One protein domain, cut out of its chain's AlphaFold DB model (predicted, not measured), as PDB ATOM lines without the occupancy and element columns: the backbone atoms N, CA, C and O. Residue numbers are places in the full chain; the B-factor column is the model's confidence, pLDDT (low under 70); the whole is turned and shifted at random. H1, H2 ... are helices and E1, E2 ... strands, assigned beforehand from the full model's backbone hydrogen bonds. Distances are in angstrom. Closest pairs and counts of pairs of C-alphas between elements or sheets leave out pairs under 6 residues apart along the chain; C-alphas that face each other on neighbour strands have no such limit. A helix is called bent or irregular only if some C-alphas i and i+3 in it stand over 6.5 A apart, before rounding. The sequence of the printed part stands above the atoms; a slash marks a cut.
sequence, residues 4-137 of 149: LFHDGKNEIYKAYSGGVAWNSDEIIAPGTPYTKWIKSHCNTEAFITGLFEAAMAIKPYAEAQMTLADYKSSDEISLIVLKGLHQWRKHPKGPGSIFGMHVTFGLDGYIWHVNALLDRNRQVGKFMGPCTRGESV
ATOM      1  N   LEU A   4     165.443 122.031 138.029       88.25
ATOM      2  CA  LEU A   4     164.761 123.203 137.505       88.25
ATOM      3  C   LEU A   4     165.419 123.642 136.200       88.25
ATOM      4  O   LEU A   4     166.609 123.416 135.971       88.25
ATOM      5  N   PHE A   5     164.650 124.319 135.359       90.50
ATOM      6  CA  PHE A   5     165.092 124.761 134.045       90.50
ATOM      7  C   PHE A   5     164.941 126.275 133.925       90.50
ATOM      8  O   PHE A   5     163.854 126.819 134.111       90.50
ATOM      9  N   HIS A   6     166.041 126.970 133.633       89.38
ATOM     10  CA  HIS A   6     166.048 128.426 133.533       89.38
ATOM     11  C   HIS A   6     165.308 128.914 132.280       89.38
ATOM     12  O   HIS A   6     165.714 128.630 131.155       89.38
ATOM     13  N   ASP A   7     164.262 129.715 132.455       88.44
ATOM     14  CA  ASP A   7     163.400 130.191 131.365       88.44
ATOM     15  C   ASP A   7     163.901 131.463 130.651       88.44
ATOM     16  O   ASP A   7     163.247 131.945 129.727       88.44
ATOM     17  N   GLY A   8     165.054 132.008 131.053       83.50
ATOM     18  CA  GLY A   8     165.623 133.244 130.500       83.50
ATOM     19  C   GLY A   8     165.229 134.521 131.246       83.50
ATOM     20  O   GLY A   8     165.847 135.562 131.025       83.50
ATOM     21  N   LYS A   9     164.231 134.474 132.139       81.94
ATOM     22  CA  LYS A   9     163.675 135.683 132.778       81.94
ATOM     23  C   LYS A   9     164.362 136.062 134.079       81.94
ATOM     24  O   LYS A   9     164.288 137.215 134.491       81.94
ATOM     25  N   ASN A  10     165.006 135.104 134.738       74.38
ATOM     26  CA  ASN A  10     165.679 135.363 136.003       74.38
ATOM     27  C   ASN A  10     166.976 136.164 135.775       74.38
ATOM     28  O   ASN A  10     167.939 135.642 135.207       74.38
ATOM     29  N   GLU A  11     166.991 137.419 136.231       72.44
ATOM     30  CA  GLU A  11     168.115 138.345 136.048       72.44
ATOM     31  C   GLU A  11     169.412 137.849 136.686       72.44
ATOM     32  O   GLU A  11     170.488 138.111 136.148       72.44
ATOM     33  N   ILE A  12     169.303 137.046 137.746       67.88
ATOM     34  CA  ILE A  12     170.428 136.448 138.467       67.88
ATOM     35  C   ILE A  12     171.359 135.667 137.525       67.88
ATOM     36  O   ILE A  12     172.580 135.718 137.646       67.88
ATOM     37  N   TYR A  13     170.796 134.953 136.547       67.94
ATOM     38  CA  TYR A  13     171.572 134.098 135.643       67.94
ATOM     39  C   TYR A  13     171.835 134.738 134.290       67.94
ATOM     40  O   TYR A  13     172.469 134.116 133.440       67.94
ATOM     41  N   LYS A  14     171.373 135.971 134.075       73.88
ATOM     42  CA  LYS A  14     171.366 136.625 132.765       73.88
ATOM     43  C   LYS A  14     172.763 136.812 132.184       73.88
ATOM     44  O   LYS A  14     172.932 136.652 130.979       73.88
ATOM     45  N   ALA A  15     173.767 137.075 133.023       72.06
ATOM     46  CA  ALA A  15     175.168 137.148 132.597       72.06
ATOM     47  C   ALA A  15     175.659 135.825 131.980       72.06
ATOM     48  O   ALA A  15     176.446 135.822 131.035       72.06
ATOM     49  N   TYR A  16     175.137 134.700 132.472       71.88
ATOM     50  CA  TYR A  16     175.532 133.370 132.035       71.88
ATOM     51  C   TYR A  16     174.637 132.854 130.924       71.88
ATOM     52  O   TYR A  16     175.155 132.413 129.902       71.88
ATOM     53  N   SER A  17     173.315 132.914 131.081       77.50
ATOM     54  CA  SER A  17     172.347 132.456 130.084       77.50
ATOM     55  C   SER A  17     172.247 133.388 128.880       77.50
ATOM     56  O   SER A  17     171.784 132.952 127.838       77.50
ATOM     57  N   GLY A  18     172.699 134.642 128.983       78.38
ATOM     58  CA  GLY A  18     172.451 135.676 127.976       78.38
ATOM     59  C   GLY A  18     171.019 136.218 128.021       78.38
ATOM     60  O   GLY A  18     170.596 136.897 127.091       78.38
ATOM     61  N   GLY A  19     170.254 135.906 129.076       83.56
ATOM     62  CA  GLY A  19     168.836 136.272 129.180       83.56
ATOM     63  C   GLY A  19     167.925 135.471 128.256       83.56
ATOM     64  O   GLY A  19     166.821 135.909 127.943       83.56
ATOM     65  N   VAL A  20     168.389 134.310 127.798       89.19
ATOM     66  CA  VAL A  20     167.617 133.401 126.956       89.19
ATOM     67  C   VAL A  20     167.381 132.083 127.682       89.19
ATOM     68  O   VAL A  20     168.151 131.676 128.552       89.19
ATOM     69  N   ALA A  21     166.282 131.418 127.330       91.44
ATOM     70  CA  ALA A  21     165.915 130.144 127.928       91.44
ATOM     71  C   ALA A  21     167.002 129.082 127.711       91.44
ATOM     72  O   ALA A  21     167.660 129.044 126.667       91.44
ATOM     73  N   TRP A  22     167.124 128.166 128.667       92.31
ATOM     74  CA  TRP A  22     168.107 127.079 128.690       92.31
ATOM     75  C   TRP A  22     168.169 126.243 127.393       92.31
ATOM     76  O   TRP A  22     169.216 125.670 127.075       92.31
ATOM     77  N   ASN A  23     167.064 126.163 126.642       92.44
ATOM     78  CA  ASN A  23     166.921 125.432 125.381       92.44
ATOM     79  C   ASN A  23     166.754 126.327 124.140       92.44
ATOM     80  O   ASN A  23     166.255 125.869 123.106       92.44
ATOM     81  N   SER A  24     167.158 127.594 124.229       89.44
ATOM     82  CA  SER A  24     167.151 128.507 123.088       89.44
ATOM     83  C   SER A  24     168.034 127.985 121.947       89.44
ATOM     84  O   SER A  24     169.116 127.437 122.175       89.44
ATOM     85  N   ASP A  25     167.591 128.204 120.706       87.50
ATOM     86  CA  ASP A  25     168.354 127.834 119.505       87.50
ATOM     87  C   ASP A  25     169.709 128.554 119.449       87.50
ATOM     88  O   ASP A  25     170.693 127.991 118.962       87.50
ATOM     89  N   GLU A  26     169.767 129.764 120.012       83.56
ATOM     90  CA  GLU A  26     170.971 130.590 120.125       83.56
ATOM     91  C   GLU A  26     172.061 129.920 120.969       83.56
ATOM     92  O   GLU A  26     173.251 130.075 120.694       83.56
ATOM     93  N   ILE A  27     171.657 129.144 121.977       81.69
ATOM     94  CA  ILE A  27     172.576 128.461 122.885       81.69
ATOM     95  C   ILE A  27     172.960 127.084 122.338       81.69
ATOM     96  O   ILE A  27     174.138 126.734 122.347       81.69
ATOM     97  N   ILE A  28     171.994 126.298 121.848       83.81
ATOM     98  CA  ILE A  28     172.181 124.866 121.558       83.81
ATOM     99  C   ILE A  28     173.336 124.606 120.584       83.81
ATOM    100  O   ILE A  28     174.268 123.850 120.870       83.81
ATOM    101  N   ALA A  29     173.265 125.189 119.394       72.69
ATOM    102  CA  ALA A  29     174.238 124.912 118.348       72.69
ATOM    103  C   ALA A  29     174.165 125.995 117.263       72.69
ATOM    104  O   ALA A  29     173.619 125.750 116.179       72.69
ATOM    105  N   PRO A  30     174.672 127.206 117.540       65.75
ATOM    106  CA  PRO A  30     174.618 128.295 116.577       65.75
ATOM    107  C   PRO A  30     175.294 127.886 115.259       65.75
ATOM    108  O   PRO A  30     176.438 127.433 115.240       65.75
ATOM    109  N   GLY A  31     174.553 127.999 114.153       63.19
ATOM    110  CA  GLY A  31     175.053 127.732 112.800       63.19
ATOM    111  C   GLY A  31     175.166 126.257 112.391       63.19
ATOM    112  O   GLY A  31     175.782 125.975 111.364       63.19
ATOM    113  N   THR A  32     174.591 125.307 113.142       72.44
ATOM    114  CA  THR A  32     174.640 123.877 112.770       72.44
ATOM    115  C   THR A  32     173.327 123.379 112.148       72.44
ATOM    116  O   THR A  32     172.249 123.808 112.555       72.44
ATOM    117  N   PRO A  33     173.362 122.398 111.223       77.88
ATOM    118  CA  PRO A  33     172.144 121.792 110.672       77.88
ATOM    119  C   PRO A  33     171.403 120.888 111.677       77.88
ATOM    120  O   PRO A  33     170.318 120.392 111.380       77.88
ATOM    121  N   TYR A  34     171.977 120.647 112.861       80.44
ATOM    122  CA  TYR A  34     171.441 119.711 113.852       80.44
ATOM    123  C   TYR A  34     170.645 120.388 114.966       80.44
ATOM    124  O   TYR A  34     170.003 119.681 115.741       80.44
ATOM    125  N   THR A  35     170.630 121.722 115.035       84.50
ATOM    126  CA  THR A  35     169.992 122.495 116.115       84.50
ATOM    127  C   THR A  35     168.545 122.077 116.350       84.50
ATOM    128  O   THR A  35     168.176 121.747 117.474       84.50
ATOM    129  N   LYS A  36     167.753 121.958 115.275       86.38
ATOM    130  CA  LYS A  36     166.354 121.512 115.354       86.38
ATOM    131  C   LYS A  36     166.226 120.106 115.945       86.38
ATOM    132  O   LYS A  36     165.370 119.868 116.789       86.38
ATOM    133  N   TRP A  37     167.076 119.172 115.518       86.81
ATOM    134  CA  TRP A  37     167.037 117.800 116.024       86.81
ATOM    135  C   TRP A  37     167.442 117.736 117.500       86.81
ATOM    136  O   TRP A  37     166.712 117.133 118.286       86.81
ATOM    137  N   ILE A  38     168.542 118.400 117.877       87.81
ATOM    138  CA  ILE A  38     169.031 118.451 119.263       87.81
ATOM    139  C   ILE A  38     167.951 119.044 120.165       87.81
ATOM    140  O   ILE A  38     167.623 118.439 121.180       87.81
ATOM    141  N   LYS A  39     167.341 120.168 119.772       89.00
ATOM    142  CA  LYS A  39     166.261 120.805 120.533       89.00
ATOM    143  C   LYS A  39     165.071 119.879 120.758       89.00
ATOM    144  O   LYS A  39     164.606 119.753 121.883       89.00
ATOM    145  N   SER A  40     164.597 119.214 119.705       88.94
ATOM    146  CA  SER A  40     163.396 118.378 119.787       88.94
ATOM    147  C   SER A  40     163.599 117.045 120.511       88.94
ATOM    148  O   SER A  40     162.621 116.509 121.018       88.94
ATOM    149  N   HIS A  41     164.819 116.496 120.549       87.81
ATOM    150  CA  HIS A  41     165.043 115.121 121.030       87.81
ATOM    151  C   HIS A  41     165.980 115.020 122.230       87.81
ATOM    152  O   HIS A  41     165.812 114.128 123.053       87.81
ATOM    153  N   CYS A  42     166.972 115.903 122.331       89.06
ATOM    154  CA  CYS A  42     168.020 115.800 123.347       89.06
ATOM    155  C   CYS A  42     167.993 116.960 124.344       89.06
ATOM    156  O   CYS A  42     168.396 116.790 125.487       89.06
ATOM    157  N   ASN A  43     167.517 118.137 123.943       91.44
ATOM    158  CA  ASN A  43     167.432 119.309 124.807       91.44
ATOM    159  C   ASN A  43     166.001 119.531 125.314       91.44
ATOM    160  O   ASN A  43     165.446 120.624 125.212       91.44
ATOM    161  N   THR A  44     165.407 118.453 125.833       93.19
ATOM    162  CA  THR A  44     164.088 118.419 126.479       93.19
ATOM    163  C   THR A  44     164.258 118.165 127.975       93.19
ATOM    164  O   THR A  44     165.246 117.557 128.388       93.19
ATOM    165  N   GLU A  45     163.312 118.622 128.801       94.19
ATOM    166  CA  GLU A  45     163.404 118.449 130.258       94.19
ATOM    167  C   GLU A  45     163.542 116.972 130.643       94.19
ATOM    168  O   GLU A  45     164.396 116.618 131.453       94.19
ATOM    169  N   ALA A  46     162.772 116.100 129.985       93.06
ATOM    170  CA  ALA A  46     162.821 114.657 130.193       93.06
ATOM    171  C   ALA A  46     164.199 114.062 129.858       93.06
ATOM    172  O   ALA A  46     164.735 113.279 130.639       93.06
ATOM    173  N   PHE A  47     164.801 114.449 128.728       92.75
ATOM    174  CA  PHE A  47     166.100 113.908 128.329       92.75
ATOM    175  C   PHE A  47     167.221 114.389 129.252       92.75
ATOM    176  O   PHE A  47     168.040 113.587 129.694       92.75
ATOM    177  N   ILE A  48     167.250 115.685 129.577       92.50
ATOM    178  CA  ILE A  48     168.266 116.249 130.473       92.50
ATOM    179  C   ILE A  48     168.131 115.669 131.881       92.50
ATOM    180  O   ILE A  48     169.139 115.278 132.468       92.50
ATOM    181  N   THR A  49     166.906 115.536 132.395       91.44
ATOM    182  CA  THR A  49     166.651 114.858 133.675       91.44
ATOM    183  C   THR A  49     167.184 113.430 133.646       91.44
ATOM    184  O   THR A  49     167.972 113.060 134.513       91.44
ATOM    185  N   GLY A  50     166.867 112.668 132.593       90.31
ATOM    186  CA  GLY A  50     167.374 111.307 132.415       90.31
ATOM    187  C   GLY A  50     168.904 111.222 132.342       90.31
ATOM    188  O   GLY A  50     169.488 110.278 132.872       90.31
ATOM    189  N   LEU A  51     169.582 112.217 131.752       90.38
ATOM    190  CA  LEU A  51     171.050 112.283 131.765       90.38
ATOM    191  C   LEU A  51     171.604 112.447 133.180       90.38
ATOM    192  O   LEU A  51     172.534 111.729 133.546       90.38
ATOM    193  N   PHE A  52     171.049 113.370 133.969       87.69
ATOM    194  CA  PHE A  52     171.469 113.578 135.358       87.69
ATOM    195  C   PHE A  52     171.190 112.345 136.225       87.69
ATOM    196  O   PHE A  52     172.043 111.948 137.019       87.69
ATOM    197  N   GLU A  53     170.046 111.689 136.028       85.94
ATOM    198  CA  GLU A  53     169.705 110.445 136.722       85.94
ATOM    199  C   GLU A  53     170.630 109.282 136.348       85.94
ATOM    200  O   GLU A  53     171.035 108.516 137.216       85.94
ATOM    201  N   ALA A  54     171.035 109.161 135.083       85.00
ATOM    202  CA  ALA A  54     172.008 108.148 134.668       85.00
ATOM    203  C   ALA A  54     173.440 108.458 135.152       85.00
ATOM    204  O   ALA A  54     174.303 107.579 135.165       85.00
ATOM    205  N   ALA A  55     173.700 109.705 135.542       81.44
ATOM    206  CA  ALA A  55     175.017 110.224 135.885       81.44
ATOM    207  C   ALA A  55     175.210 110.477 137.387       81.44
ATOM    208  O   ALA A  55     176.114 111.218 137.770       81.44
ATOM    209  N   MET A  56     174.403 109.843 138.244       74.94
ATOM    210  CA  MET A  56     174.439 110.053 139.697       74.94
ATOM    211  C   MET A  56     175.841 109.884 140.305       74.94
ATOM    212  O   MET A  56     176.182 110.583 141.248       74.94
ATOM    213  N   ALA A  57     176.673 109.000 139.746       74.81
ATOM    214  CA  ALA A  57     178.032 108.740 140.228       74.81
ATOM    215  C   ALA A  57     179.070 109.815 139.835       74.81
ATOM    216  O   ALA A  57     180.222 109.737 140.268       74.81
ATOM    217  N   ILE A  58     178.712 110.795 138.998       76.38
ATOM    218  CA  ILE A  58     179.631 111.870 138.609       76.38
ATOM    219  C   ILE A  58     179.868 112.789 139.802       76.38
ATOM    220  O   ILE A  58     178.935 113.178 140.500       76.38
ATOM    221  N   LYS A  59     181.131 113.155 140.011       73.31
ATOM    222  CA  LYS A  59     181.541 114.096 141.047       73.31
ATOM    223  C   LYS A  59     181.543 115.522 140.497       73.31
ATOM    224  O   LYS A  59     182.208 115.754 139.481       73.31
ATOM    225  N   PRO A  60     180.855 116.472 141.156       68.31
ATOM    226  CA  PRO A  60     181.003 117.884 140.842       68.31
ATOM    227  C   PRO A  60     182.443 118.339 141.086       68.31
ATOM    228  O   PRO A  60     183.059 118.962 140.233       68.31
ATOM    229  N   TYR A  61     183.026 117.916 142.208       67.38
ATOM    230  CA  TYR A  61     184.394 118.239 142.593       67.38
ATOM    231  C   TYR A  61     185.323 117.055 142.332       67.38
ATOM    232  O   TYR A  61     185.076 115.952 142.810       67.38
ATOM    233  N   ALA A  62     186.449 117.281 141.655       58.50
ATOM    234  CA  ALA A  62     187.483 116.250 141.532       58.50
ATOM    235  C   ALA A  62     188.066 115.843 142.905       58.50
ATOM    236  O   ALA A  62     188.456 114.691 143.089       58.50
ATOM    237  N   GLU A  63     188.086 116.777 143.861       57.44
ATOM    238  CA  GLU A  63     188.669 116.599 145.197       57.44
ATOM    239  C   GLU A  63     187.649 116.195 146.272       57.44
ATOM    240  O   GLU A  63     188.030 115.588 147.272       57.44
ATOM    241  N   ALA A  64     186.353 116.473 146.082       58.97
ATOM    242  CA  ALA A  64     185.336 116.057 147.048       58.97
ATOM    243  C   ALA A  64     184.911 114.603 146.809       58.97
ATOM    244  O   ALA A  64     184.921 114.081 145.690       58.97
ATOM    245  N   GLN A  65     184.501 113.925 147.880       63.25
ATOM    246  CA  GLN A  65     183.907 112.592 147.764       63.25
ATOM    247  C   GLN A  65     182.461 112.631 147.257       63.25
ATOM    248  O   GLN A  65     181.977 111.604 146.789       63.25
ATOM    249  N   MET A  66     181.818 113.803 147.292       68.75
ATOM    250  CA  MET A  66     180.421 113.972 146.908       68.75
ATOM    251  C   MET A  66     180.206 113.812 145.402       68.75
ATOM    252  O   MET A  66     180.948 114.327 144.561       68.75
ATOM    253  N   THR A  67     179.146 113.096 145.083       77.56
ATOM    254  CA  THR A  67     178.618 112.794 143.762       77.56
ATOM    255  C   THR A  67     177.304 113.542 143.554       77.56
ATOM    256  O   THR A  67     176.688 114.007 144.511       77.56
ATOM    257  N   LEU A  68     176.814 113.624 142.316       75.75
ATOM    258  CA  LEU A  68     175.468 114.134 142.030       75.75
ATOM    259  C   LEU A  68     174.370 113.342 142.776       75.75
ATOM    260  O   LEU A  68     173.295 113.882 143.032       75.75
ATOM    261  N   ALA A  69     174.637 112.085 143.154       74.81
ATOM    262  CA  ALA A  69     173.758 111.273 143.995       74.81
ATOM    263  C   ALA A  69     173.539 111.867 145.385       74.81
ATOM    264  O   ALA A  69     172.406 111.865 145.866       74.81
ATOM    265  N   ASP A  70     174.585 112.421 145.995       73.94
ATOM    266  CA  ASP A  70     174.534 112.928 147.370       73.94
ATOM    267  C   ASP A  70     173.643 114.175 147.483       73.94
ATOM    268  O   ASP A  70     172.978 114.401 148.494       73.94
ATOM    269  N   TYR A  71     173.524 114.936 146.392       70.44
ATOM    270  CA  TYR A  71     172.582 116.054 146.284       70.44
ATOM    271  C   TYR A  71     171.142 115.599 146.028       70.44
ATOM    272  O   TYR A  71     170.203 116.353 146.275       70.44
ATOM    273  N   LYS A  72     170.913 114.359 145.569       67.81
ATOM    274  CA  LYS A  72     169.551 113.839 145.360       67.81
ATOM    275  C   LYS A  72     168.791 113.599 146.643       67.81
ATOM    276  O   LYS A  72     167.577 113.806 146.611       67.81
ATOM    277  N   SER A  73     169.490 113.221 147.704       63.12
ATOM    278  CA  SER A  73     168.953 113.060 149.054       63.12
ATOM    279  C   SER A  73     168.824 114.365 149.836       63.12
ATOM    280  O   SER A  73     168.276 114.341 150.931       63.12
ATOM    281  N   SER A  74     169.331 115.487 149.315       61.19
ATOM    282  CA  SER A  74     169.129 116.790 149.942       61.19
ATOM    283  C   SER A  74     167.786 117.369 149.503       61.19
ATOM    284  O   SER A  74     167.591 117.672 148.323       61.19
ATOM    285  N   ASP A  75     166.864 117.532 150.451       54.16
ATOM    286  CA  ASP A  75     165.565 118.178 150.221       54.16
ATOM    287  C   ASP A  75     165.697 119.698 149.995       54.16
ATOM    288  O   ASP A  75     164.767 120.340 149.510       54.16
ATOM    289  N   GLU A  76     166.864 120.278 150.297       58.75
ATOM    290  CA  GLU A  76     167.107 121.726 150.261       58.75
ATOM    291  C   GLU A  76     167.894 122.195 149.027       58.75
ATOM    292  O   GLU A  76     168.034 123.397 148.809       58.75
ATOM    293  N   ILE A  77     168.410 121.279 148.195       63.00
ATOM    294  CA  ILE A  77     169.269 121.639 147.057       63.00
ATOM    295  C   ILE A  77     168.582 121.273 145.740       63.00
ATOM    296  O   ILE A  77     168.430 120.102 145.390       63.00
ATOM    297  N   SER A  78     168.183 122.296 144.982       68.19
ATOM    298  CA  SER A  78     167.719 122.142 143.598       68.19
ATOM    299  C   SER A  78     168.877 122.366 142.634       68.19
ATOM    300  O   SER A  78     169.616 123.329 142.788       68.19
ATOM    301  N   LEU A  79     169.024 121.521 141.613       84.12
ATOM    302  CA  LEU A  79     169.920 121.805 140.488       84.12
ATOM    303  C   LEU A  79     169.165 122.660 139.477       84.12
ATOM    304  O   LEU A  79     168.035 122.327 139.123       84.12
ATOM    305  N   ILE A  80     169.782 123.731 138.975       87.38
ATOM    306  CA  ILE A  80     169.156 124.588 137.960       87.38
ATOM    307  C   ILE A  80     169.944 124.499 136.659       87.38
ATOM    308  O   ILE A  80     171.096 124.921 136.592       87.38
ATOM    309  N   VAL A  81     169.324 123.988 135.601       91.12
ATOM    310  CA  VAL A  81     169.894 123.988 134.251       91.12
ATOM    311  C   VAL A  81     169.848 125.414 133.700       91.12
ATOM    312  O   VAL A  81     168.779 125.933 133.382       91.12
ATOM    313  N   LEU A  82     171.020 126.046 133.586       89.94
ATOM    314  CA  LEU A  82     171.184 127.412 133.069       89.94
ATOM    315  C   LEU A  82     171.293 127.420 131.542       89.94
ATOM    316  O   LEU A  82     170.736 128.284 130.869       89.94
ATOM    317  N   LYS A  83     172.003 126.427 131.000       91.06
ATOM    318  CA  LYS A  83     172.067 126.107 129.573       91.06
ATOM    319  C   LYS A  83     171.995 124.601 129.426       91.06
ATOM    320  O   LYS A  83     172.776 123.886 130.053       91.06
ATOM    321  N   GLY A  84     171.090 124.131 128.578       91.94
ATOM    322  CA  GLY A  84     171.031 122.728 128.191       91.94
ATOM    323  C   GLY A  84     172.246 122.313 127.358       91.94
ATOM    324  O   GLY A  84     173.331 122.878 127.470       91.94
ATOM    325  N   LEU A  85     172.084 121.324 126.491       91.75
ATOM    326  CA  LEU A  85     173.139 120.877 125.587       91.75
ATOM    327  C   LEU A  85     173.559 122.014 124.653       91.75
ATOM    328  O   LEU A  85     172.772 122.442 123.810       91.75
ATOM    329  N   HIS A  86     174.806 122.473 124.790       89.19
ATOM    330  CA  HIS A  86     175.350 123.577 123.998       89.19
ATOM    331  C   HIS A  86     176.832 123.435 123.630       89.19
ATOM    332  O   HIS A  86     177.516 122.499 124.056       89.19
ATOM    333  N   GLN A  87     177.301 124.376 122.796       83.06
ATOM    334  CA  GLN A  87     178.630 124.397 122.166       83.06
ATOM    335  C   GLN A  87     178.954 123.079 121.463       83.06
ATOM    336  O   GLN A  87     179.898 122.364 121.806       83.06
ATOM    337  N   TRP A  88     178.138 122.774 120.460       81.25
ATOM    338  CA  TRP A  88     178.305 121.605 119.614       81.25
ATOM    339  C   TRP A  88     179.729 121.477 119.055       81.25
ATOM    340  O   TRP A  88     180.285 122.418 118.484       81.25
ATOM    341  N   ARG A  89     180.292 120.271 119.166       78.94
ATOM    342  CA  ARG A  89     181.534 119.864 118.507       78.94
ATOM    343  C   ARG A  89     181.347 118.496 117.867       78.94
ATOM    344  O   ARG A  89     180.854 117.555 118.493       78.94
ATOM    345  N   LYS A  90     181.794 118.347 116.620       74.50
ATOM    346  CA  LYS A  90     181.882 117.027 115.985       74.50
ATOM    347  C   LYS A  90     182.901 116.176 116.743       74.50
ATOM    348  O   LYS A  90     184.012 116.641 116.994       74.50
ATOM    349  N   HIS A  91     182.549 114.938 117.090       69.31
ATOM    350  CA  HIS A  91     183.505 114.062 117.756       69.31
ATOM    351  C   HIS A  91     184.669 113.737 116.800       69.31
ATOM    352  O   HIS A  91     184.428 113.195 115.719       69.31
ATOM    353  N   PRO A  92     185.932 114.030 117.168       59.56
ATOM    354  CA  PRO A  92     187.065 113.964 116.240       59.56
ATOM    355  C   PRO A  92     187.404 112.538 115.785       59.56
ATOM    356  O   PRO A  92     188.062 112.360 114.767       59.56
ATOM    357  N   LYS A  93     186.952 111.517 116.530       61.12
ATOM    358  CA  LYS A  93     187.223 110.089 116.267       61.12
ATOM    359  C   LYS A  93     185.962 109.212 116.246       61.12
ATOM    360  O   LYS A  93     186.050 108.005 116.424       61.12
ATOM    361  N   GLY A  94     184.777 109.818 116.148       60.44
ATOM    362  CA  GLY A  94     183.498 109.104 116.234       60.44
ATOM    363  C   GLY A  94     182.836 108.973 114.864       60.44
ATOM    364  O   GLY A  94     183.145 109.772 113.974       60.44
ATOM    365  N   PRO A  95     181.905 108.021 114.671       66.31
ATOM    366  CA  PRO A  95     180.988 108.088 113.541       66.31
ATOM    367  C   PRO A  95     180.329 109.472 113.493       66.31
ATOM    368  O   PRO A  95     180.114 110.099 114.530       66.31
ATOM    369  N   GLY A  96     180.006 109.968 112.294       69.69
ATOM    370  CA  GLY A  96     179.466 111.324 112.087       69.69
ATOM    371  C   GLY A  96     178.143 111.627 112.811       69.69
ATOM    372  O   GLY A  96     177.656 112.751 112.725       69.69
ATOM    373  N   SER A  97     177.578 110.639 113.509       76.56
ATOM    374  CA  SER A  97     176.424 110.731 114.400       76.56
ATOM    375  C   SER A  97     176.771 111.081 115.852       76.56
ATOM    376  O   SER A  97     175.840 111.298 116.626       76.56
ATOM    377  N   ILE A  98     178.057 111.114 116.238       82.62
ATOM    378  CA  ILE A  98     178.482 111.411 117.613       82.62
ATOM    379  C   ILE A  98     178.883 112.874 117.765       82.62
ATOM    380  O   ILE A  98     179.769 113.386 117.067       82.62
ATOM    381  N   PHE A  99     178.266 113.525 118.744       83.19
ATOM    382  CA  PHE A  99     178.467 114.934 119.049       83.19
ATOM    383  C   PHE A  99     178.947 115.109 120.486       83.19
ATOM    384  O   PHE A  99     178.376 114.532 121.409       83.19
ATOM    385  N   GLY A 100     179.998 115.908 120.659       86.69
ATOM    386  CA  GLY A 100     180.425 116.414 121.957       86.69
ATOM    387  C   GLY A 100     179.724 117.734 122.251       86.69
ATOM    388  O   GLY A 100     179.696 118.622 121.398       86.69
ATOM    389  N   MET A 101     179.145 117.843 123.438       88.69
ATOM    390  CA  MET A 101     178.463 119.033 123.944       88.69
ATOM    391  C   MET A 101     178.726 119.140 125.446       88.69
ATOM    392  O   MET A 101     179.443 118.317 126.013       88.69
ATOM    393  N   HIS A 102     178.124 120.118 126.107       89.38
ATOM    394  CA  HIS A 102     178.073 120.149 127.563       89.38
ATOM    395  C   HIS A 102     176.777 120.795 128.050       89.38
ATOM    396  O   HIS A 102     176.085 121.470 127.283       89.38
ATOM    397  N   VAL A 103     176.445 120.548 129.313       91.56
ATOM    398  CA  VAL A 103     175.353 121.198 130.049       91.56
ATOM    399  C   VAL A 103     175.977 122.138 131.074       91.56
ATOM    400  O   VAL A 103     176.957 121.762 131.719       91.56
ATOM    401  N   THR A 104     175.415 123.341 131.213       90.44
ATOM    402  CA  THR A 104     175.801 124.306 132.253       90.44
ATOM    403  C   THR A 104     174.679 124.413 133.271       90.44
ATOM    404  O   THR A 104     173.533 124.696 132.909       90.44
ATOM    405  N   PHE A 105     175.001 124.211 134.542       88.19
ATOM    406  CA  PHE A 105     174.024 124.198 135.624       88.19
ATOM    407  C   PHE A 105     174.544 124.916 136.868       88.19
ATOM    408  O   PHE A 105     175.747 124.970 137.106       88.19
ATOM    409  N   GLY A 106     173.627 125.477 137.648       84.00
ATOM    410  CA  GLY A 106     173.888 125.934 139.003       84.00
ATOM    411  C   GLY A 106     173.771 124.766 139.977       84.00
ATOM    412  O   GLY A 106     172.844 123.957 139.860       84.00
ATOM    413  N   LEU A 107     174.712 124.682 140.909       80.62
ATOM    414  CA  LEU A 107     174.679 123.811 142.084       80.62
ATOM    415  C   LEU A 107     175.473 124.517 143.189       80.62
ATOM    416  O   LEU A 107     176.437 125.184 142.853       80.62
ATOM    417  N   ASP A 108     175.061 124.421 144.457       73.81
ATOM    418  CA  ASP A 108     175.822 124.894 145.636       73.81
ATOM    419  C   ASP A 108     176.453 126.306 145.571       73.81
ATOM    420  O   ASP A 108     177.494 126.567 146.172       73.81
ATOM    421  N   GLY A 109     175.807 127.251 144.876       72.25
ATOM    422  CA  GLY A 109     176.332 128.616 144.719       72.25
ATOM    423  C   GLY A 109     177.472 128.733 143.698       72.25
ATOM    424  O   GLY A 109     178.166 129.750 143.636       72.25
ATOM    425  N   TYR A 110     177.660 127.712 142.865       76.56
ATOM    426  CA  TYR A 110     178.617 127.688 141.772       76.56
ATOM    427  C   TYR A 110     177.949 127.333 140.451       76.56
ATOM    428  O   TYR A 110     176.891 126.703 140.383       76.56
ATOM    429  N   ILE A 111     178.613 127.738 139.374       82.31
ATOM    430  CA  ILE A 111     178.275 127.291 138.031       82.31
ATOM    431  C   ILE A 111     179.166 126.120 137.675       82.31
ATOM    432  O   ILE A 111     180.378 126.140 137.882       82.31
ATOM    433  N   TRP A 112     178.546 125.100 137.111       85.25
ATOM    434  CA  TRP A 112     179.173 123.844 136.770       85.25
ATOM    435  C   TRP A 112     178.940 123.521 135.310       85.25
ATOM    436  O   TRP A 112     177.883 123.809 134.745       85.25
ATOM    437  N   HIS A 113     179.926 122.860 134.719       87.56
ATOM    438  CA  HIS A 113     179.830 122.312 133.379       87.56
ATOM    439  C   HIS A 113     180.061 120.809 133.431       87.56
ATOM    440  O   HIS A 113     180.993 120.341 134.085       87.56
ATOM    441  N   VAL A 114     179.243 120.052 132.707       88.06
ATOM    442  CA  VAL A 114     179.456 118.617 132.512       88.06
ATOM    443  C   VAL A 114     179.415 118.295 131.028       88.06
ATOM    444  O   VAL A 114     178.463 118.637 130.322       88.06
ATOM    445  N   ASN A 115     180.478 117.660 130.536       88.50
ATOM    446  CA  ASN A 115     180.557 117.259 129.138       88.50
ATOM    447  C   ASN A 115     179.560 116.137 128.859       88.50
ATOM    448  O   ASN A 115     179.376 115.239 129.676       88.50
ATOM    449  N   ALA A 116     178.965 116.155 127.675       89.81
ATOM    450  CA  ALA A 116     178.034 115.153 127.194       89.81
ATOM    451  C   ALA A 116     178.482 114.627 125.828       89.81
ATOM    452  O   ALA A 116     178.929 115.386 124.964       89.81
ATOM    453  N   LEU A 117     178.321 113.322 125.618       89.69
ATOM    454  CA  LEU A 117     178.360 112.715 124.292       89.69
ATOM    455  C   LEU A 117     176.952 112.299 123.897       89.69
ATOM    456  O   LEU A 117     176.292 111.590 124.652       89.69
ATOM    457  N   LEU A 118     176.531 112.712 122.707       88.81
ATOM    458  CA  LEU A 118     175.262 112.331 122.096       88.81
ATOM    459  C   LEU A 118     175.528 111.428 120.898       88.81
ATOM    460  O   LEU A 118     176.375 111.758 120.070       88.81
ATOM    461  N   ASP A 119     174.780 110.335 120.775       87.12
ATOM    462  CA  ASP A 119     174.717 109.519 119.563       87.12
ATOM    463  C   ASP A 119     173.351 109.701 118.903       87.12
ATOM    464  O   ASP A 119     172.331 109.205 119.384       87.12
ATOM    465  N   ARG A 120     173.336 110.402 117.767       83.31
ATOM    466  CA  ARG A 120     172.116 110.700 117.011       83.31
ATOM    467  C   ARG A 120     171.374 109.466 116.532       83.31
ATOM    468  O   ARG A 120     170.148 109.460 116.553       83.31
ATOM    469  N   ASN A 121     172.094 108.448 116.072       83.94
ATOM    470  CA  ASN A 121     171.455 107.285 115.456       83.94
ATOM    471  C   ASN A 121     170.723 106.452 116.504       83.94
ATOM    472  O   ASN A 121     169.681 105.870 116.222       83.94
ATOM    473  N   ARG A 122     171.282 106.417 117.713       82.00
ATOM    474  CA  ARG A 122     170.723 105.687 118.849       82.00
ATOM    475  C   ARG A 122     169.826 106.553 119.732       82.00
ATOM    476  O   ARG A 122     169.142 106.005 120.582       82.00
ATOM    477  N   GLN A 123     169.835 107.872 119.533       79.56
ATOM    478  CA  GLN A 123     169.143 108.859 120.367       79.56
ATOM    479  C   GLN A 123     169.488 108.725 121.856       79.56
ATOM    480  O   GLN A 123     168.650 108.934 122.725       79.56
ATOM    481  N   VAL A 124     170.737 108.367 122.152       83.06
ATOM    482  CA  VAL A 124     171.228 108.233 123.527       83.06
ATOM    483  C   VAL A 124     172.266 109.300 123.818       83.06
ATOM    484  O   VAL A 124     172.988 109.752 122.925       83.06
ATOM    485  N   GLY A 125     172.363 109.673 125.087       86.31
ATOM    486  CA  GLY A 125     173.399 110.558 125.585       86.31
ATOM    487  C   GLY A 125     174.013 110.016 126.864       86.31
ATOM    488  O   GLY A 125     173.407 109.204 127.563       86.31
ATOM    489  N   LYS A 126     175.226 110.465 127.169       89.94
ATOM    490  CA  LYS A 126     175.852 110.245 128.474       89.94
ATOM    491  C   LYS A 126     176.716 111.427 128.858       89.94
ATOM    492  O   LYS A 126     177.365 112.022 127.993       89.94
ATOM    493  N   PHE A 127     176.769 111.723 130.148       88.62
ATOM    494  CA  PHE A 127     177.786 112.615 130.678       88.62
ATOM    495  C   PHE A 127     179.156 111.936 130.722       88.62
ATOM    496  O   PHE A 127     179.274 110.710 130.779       88.62
ATOM    497  N   MET A 128     180.197 112.755 130.614       81.88
ATOM    498  CA  MET A 128     181.576 112.333 130.431       81.88
ATOM    499  C   MET A 128     182.490 113.054 131.411       81.88
ATOM    500  O   MET A 128     182.603 114.278 131.370       81.88
ATOM    501  N   GLY A 129     183.220 112.266 132.199       74.44
ATOM    502  CA  GLY A 129     184.217 112.780 133.132       74.44
ATOM    503  C   GLY A 129     183.608 113.521 134.329       74.44
ATOM    504  O   GLY A 129     182.390 113.509 134.507       74.44
ATOM    505  N   PRO A 130     184.459 114.120 135.176       78.00
ATOM    506  CA  PRO A 130     184.005 114.959 136.278       78.00
ATOM    507  C   PRO A 130     183.375 116.255 135.752       78.00
ATOM    508  O   PRO A 130     183.674 116.691 134.634       78.00
ATOM    509  N   CYS A 131     182.543 116.897 136.574       82.44
ATOM    510  CA  CYS A 131     182.140 118.267 136.284       82.44
ATOM    511  C   CYS A 131     183.347 119.202 136.443       82.44
ATOM    512  O   CYS A 131     184.257 118.954 137.234       82.44
ATOM    513  N   THR A 132     183.347 120.301 135.699       79.06
ATOM    514  CA  THR A 132     184.327 121.375 135.864       79.06
ATOM    515  C   THR A 132     183.646 122.584 136.479       79.06
ATOM    516  O   THR A 132     182.613 123.034 135.973       79.06
ATOM    517  N   ARG A 133     184.236 123.105 137.557       75.50
ATOM    518  CA  ARG A 133     183.778 124.321 138.227       75.50
ATOM    519  C   ARG A 133     184.042 125.532 137.335       75.50
ATOM    520  O   ARG A 133     185.160 125.718 136.861       75.50
ATOM    521  N   GLY A 134     183.001 126.317 137.104       69.19
ATOM    522  CA  GLY A 134     183.057 127.637 136.491       69.19
ATOM    523  C   GLY A 134     183.201 128.732 137.548       69.19
ATOM    524  O   GLY A 134     183.890 128.569 138.558       69.19
ATOM    525  N   GLU A 135     182.555 129.869 137.311       62.84
ATOM    526  CA  GLU A 135     182.630 131.038 138.189       62.84
ATOM    527  C   GLU A 135     181.824 130.853 139.490       62.84
ATOM    528  O   GLU A 135     180.860 130.083 139.565       62.84
ATOM    529  N   SER A 136     182.256 131.558 140.543       59.56
ATOM    530  CA  SER A 136     181.479 131.720 141.776       59.56
ATOM    531  C   SER A 136     180.262 132.579 141.485       59.56
ATOM    532  O   SER A 136     180.403 133.680 140.956       59.56
ATOM    533  N   VAL A 137     179.089 132.126 141.913       58.19
ATOM    534  CA  VAL A 137     177.905 132.981 141.955       58.19
ATOM    535  C   VAL A 137     178.141 133.988 143.090       58.19
ATOM    536  O   VAL A 137     178.477 133.590 144.208       58.19
TER     537      VAL A 137
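This is residues 4 to 137 of the 149 residues of an uncharacterized protein of Stenotrophomonas maltophilia (UniProt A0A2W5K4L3). A strongly twisted sheet of four strands curls round one helix, H4, which comes close to both of the sheet's edge strands, E1 and E4. H1, H2 and H3 gather along the E1 side, and H5 only grazes the sheet. The 134 printed residues hold five named helices, then four named strands, in a mixed class. The sheet, order E1 E2 E3 E4, is antiparallel, a meander of strands each beside the one before. The whole is compact, with a radius of gyration of the C-alphas of 14.4 A and spans of 39 by 31 by 24 A.

Residues 4 to 5 pair parallel with residues 80 to 81 of E1, residues 79 to 90. H1, residues 11 to 17, is irregular, C-alphas 12 and 15 being 7.6 A apart; its closest C-alphas with E1 are Ser 17 and Leu 82, 6.0 A. H2, residues 25 to 28, stands at the sheet's level and touches H3, residues 35 to 41, closest at C-alphas 28 and 35, 6.3 A. The sheet curls round H4, residues 45 to 54; its closest C-alphas with E4, residues 124 to 136, are Leu 51 and Lys 126, 6.2 A. H5, residues 68 to 72, is close to but not clearly touching H4, C-alphas 52 and 68 being 7.8 A apart. Within hydrogen-bond range are N 89 and O 100 of the hairpin E1 and E2, residues 98 to 107, 2.8 A; N 112 and O 105 of the hairpin E2 and E3, residues 110 to 119, 2.8 A; and N 134 and O 111 of the hairpin E3 and E4, 2.7 A. O i to N i+4 pairs are within range throughout H3 and H4, in 1 of 3 for H1 with 2 of 4 O i to N i+3, and in 0 of 1 for H5 with 1 of 2; H2 is too short for one.

H1 begins at C-alpha 11 (168.115, 138.345, 136.048). H4 is 14.1 A long, E1 and E2 27.7 A each, E3 29.0 A. E4, 31.5 A long, bends by 70 degrees at residue 129 and ends at C-alpha 136 (181.479, 131.720, 141.776).

The C-alphas farthest apart, Glu 76 and Pro 95, are 41.6 A apart. The printed part has no cut; the link H4 to H5 is long. Confidence is under 70 in 28 residues, among them 60 to 66 and 72 to 78.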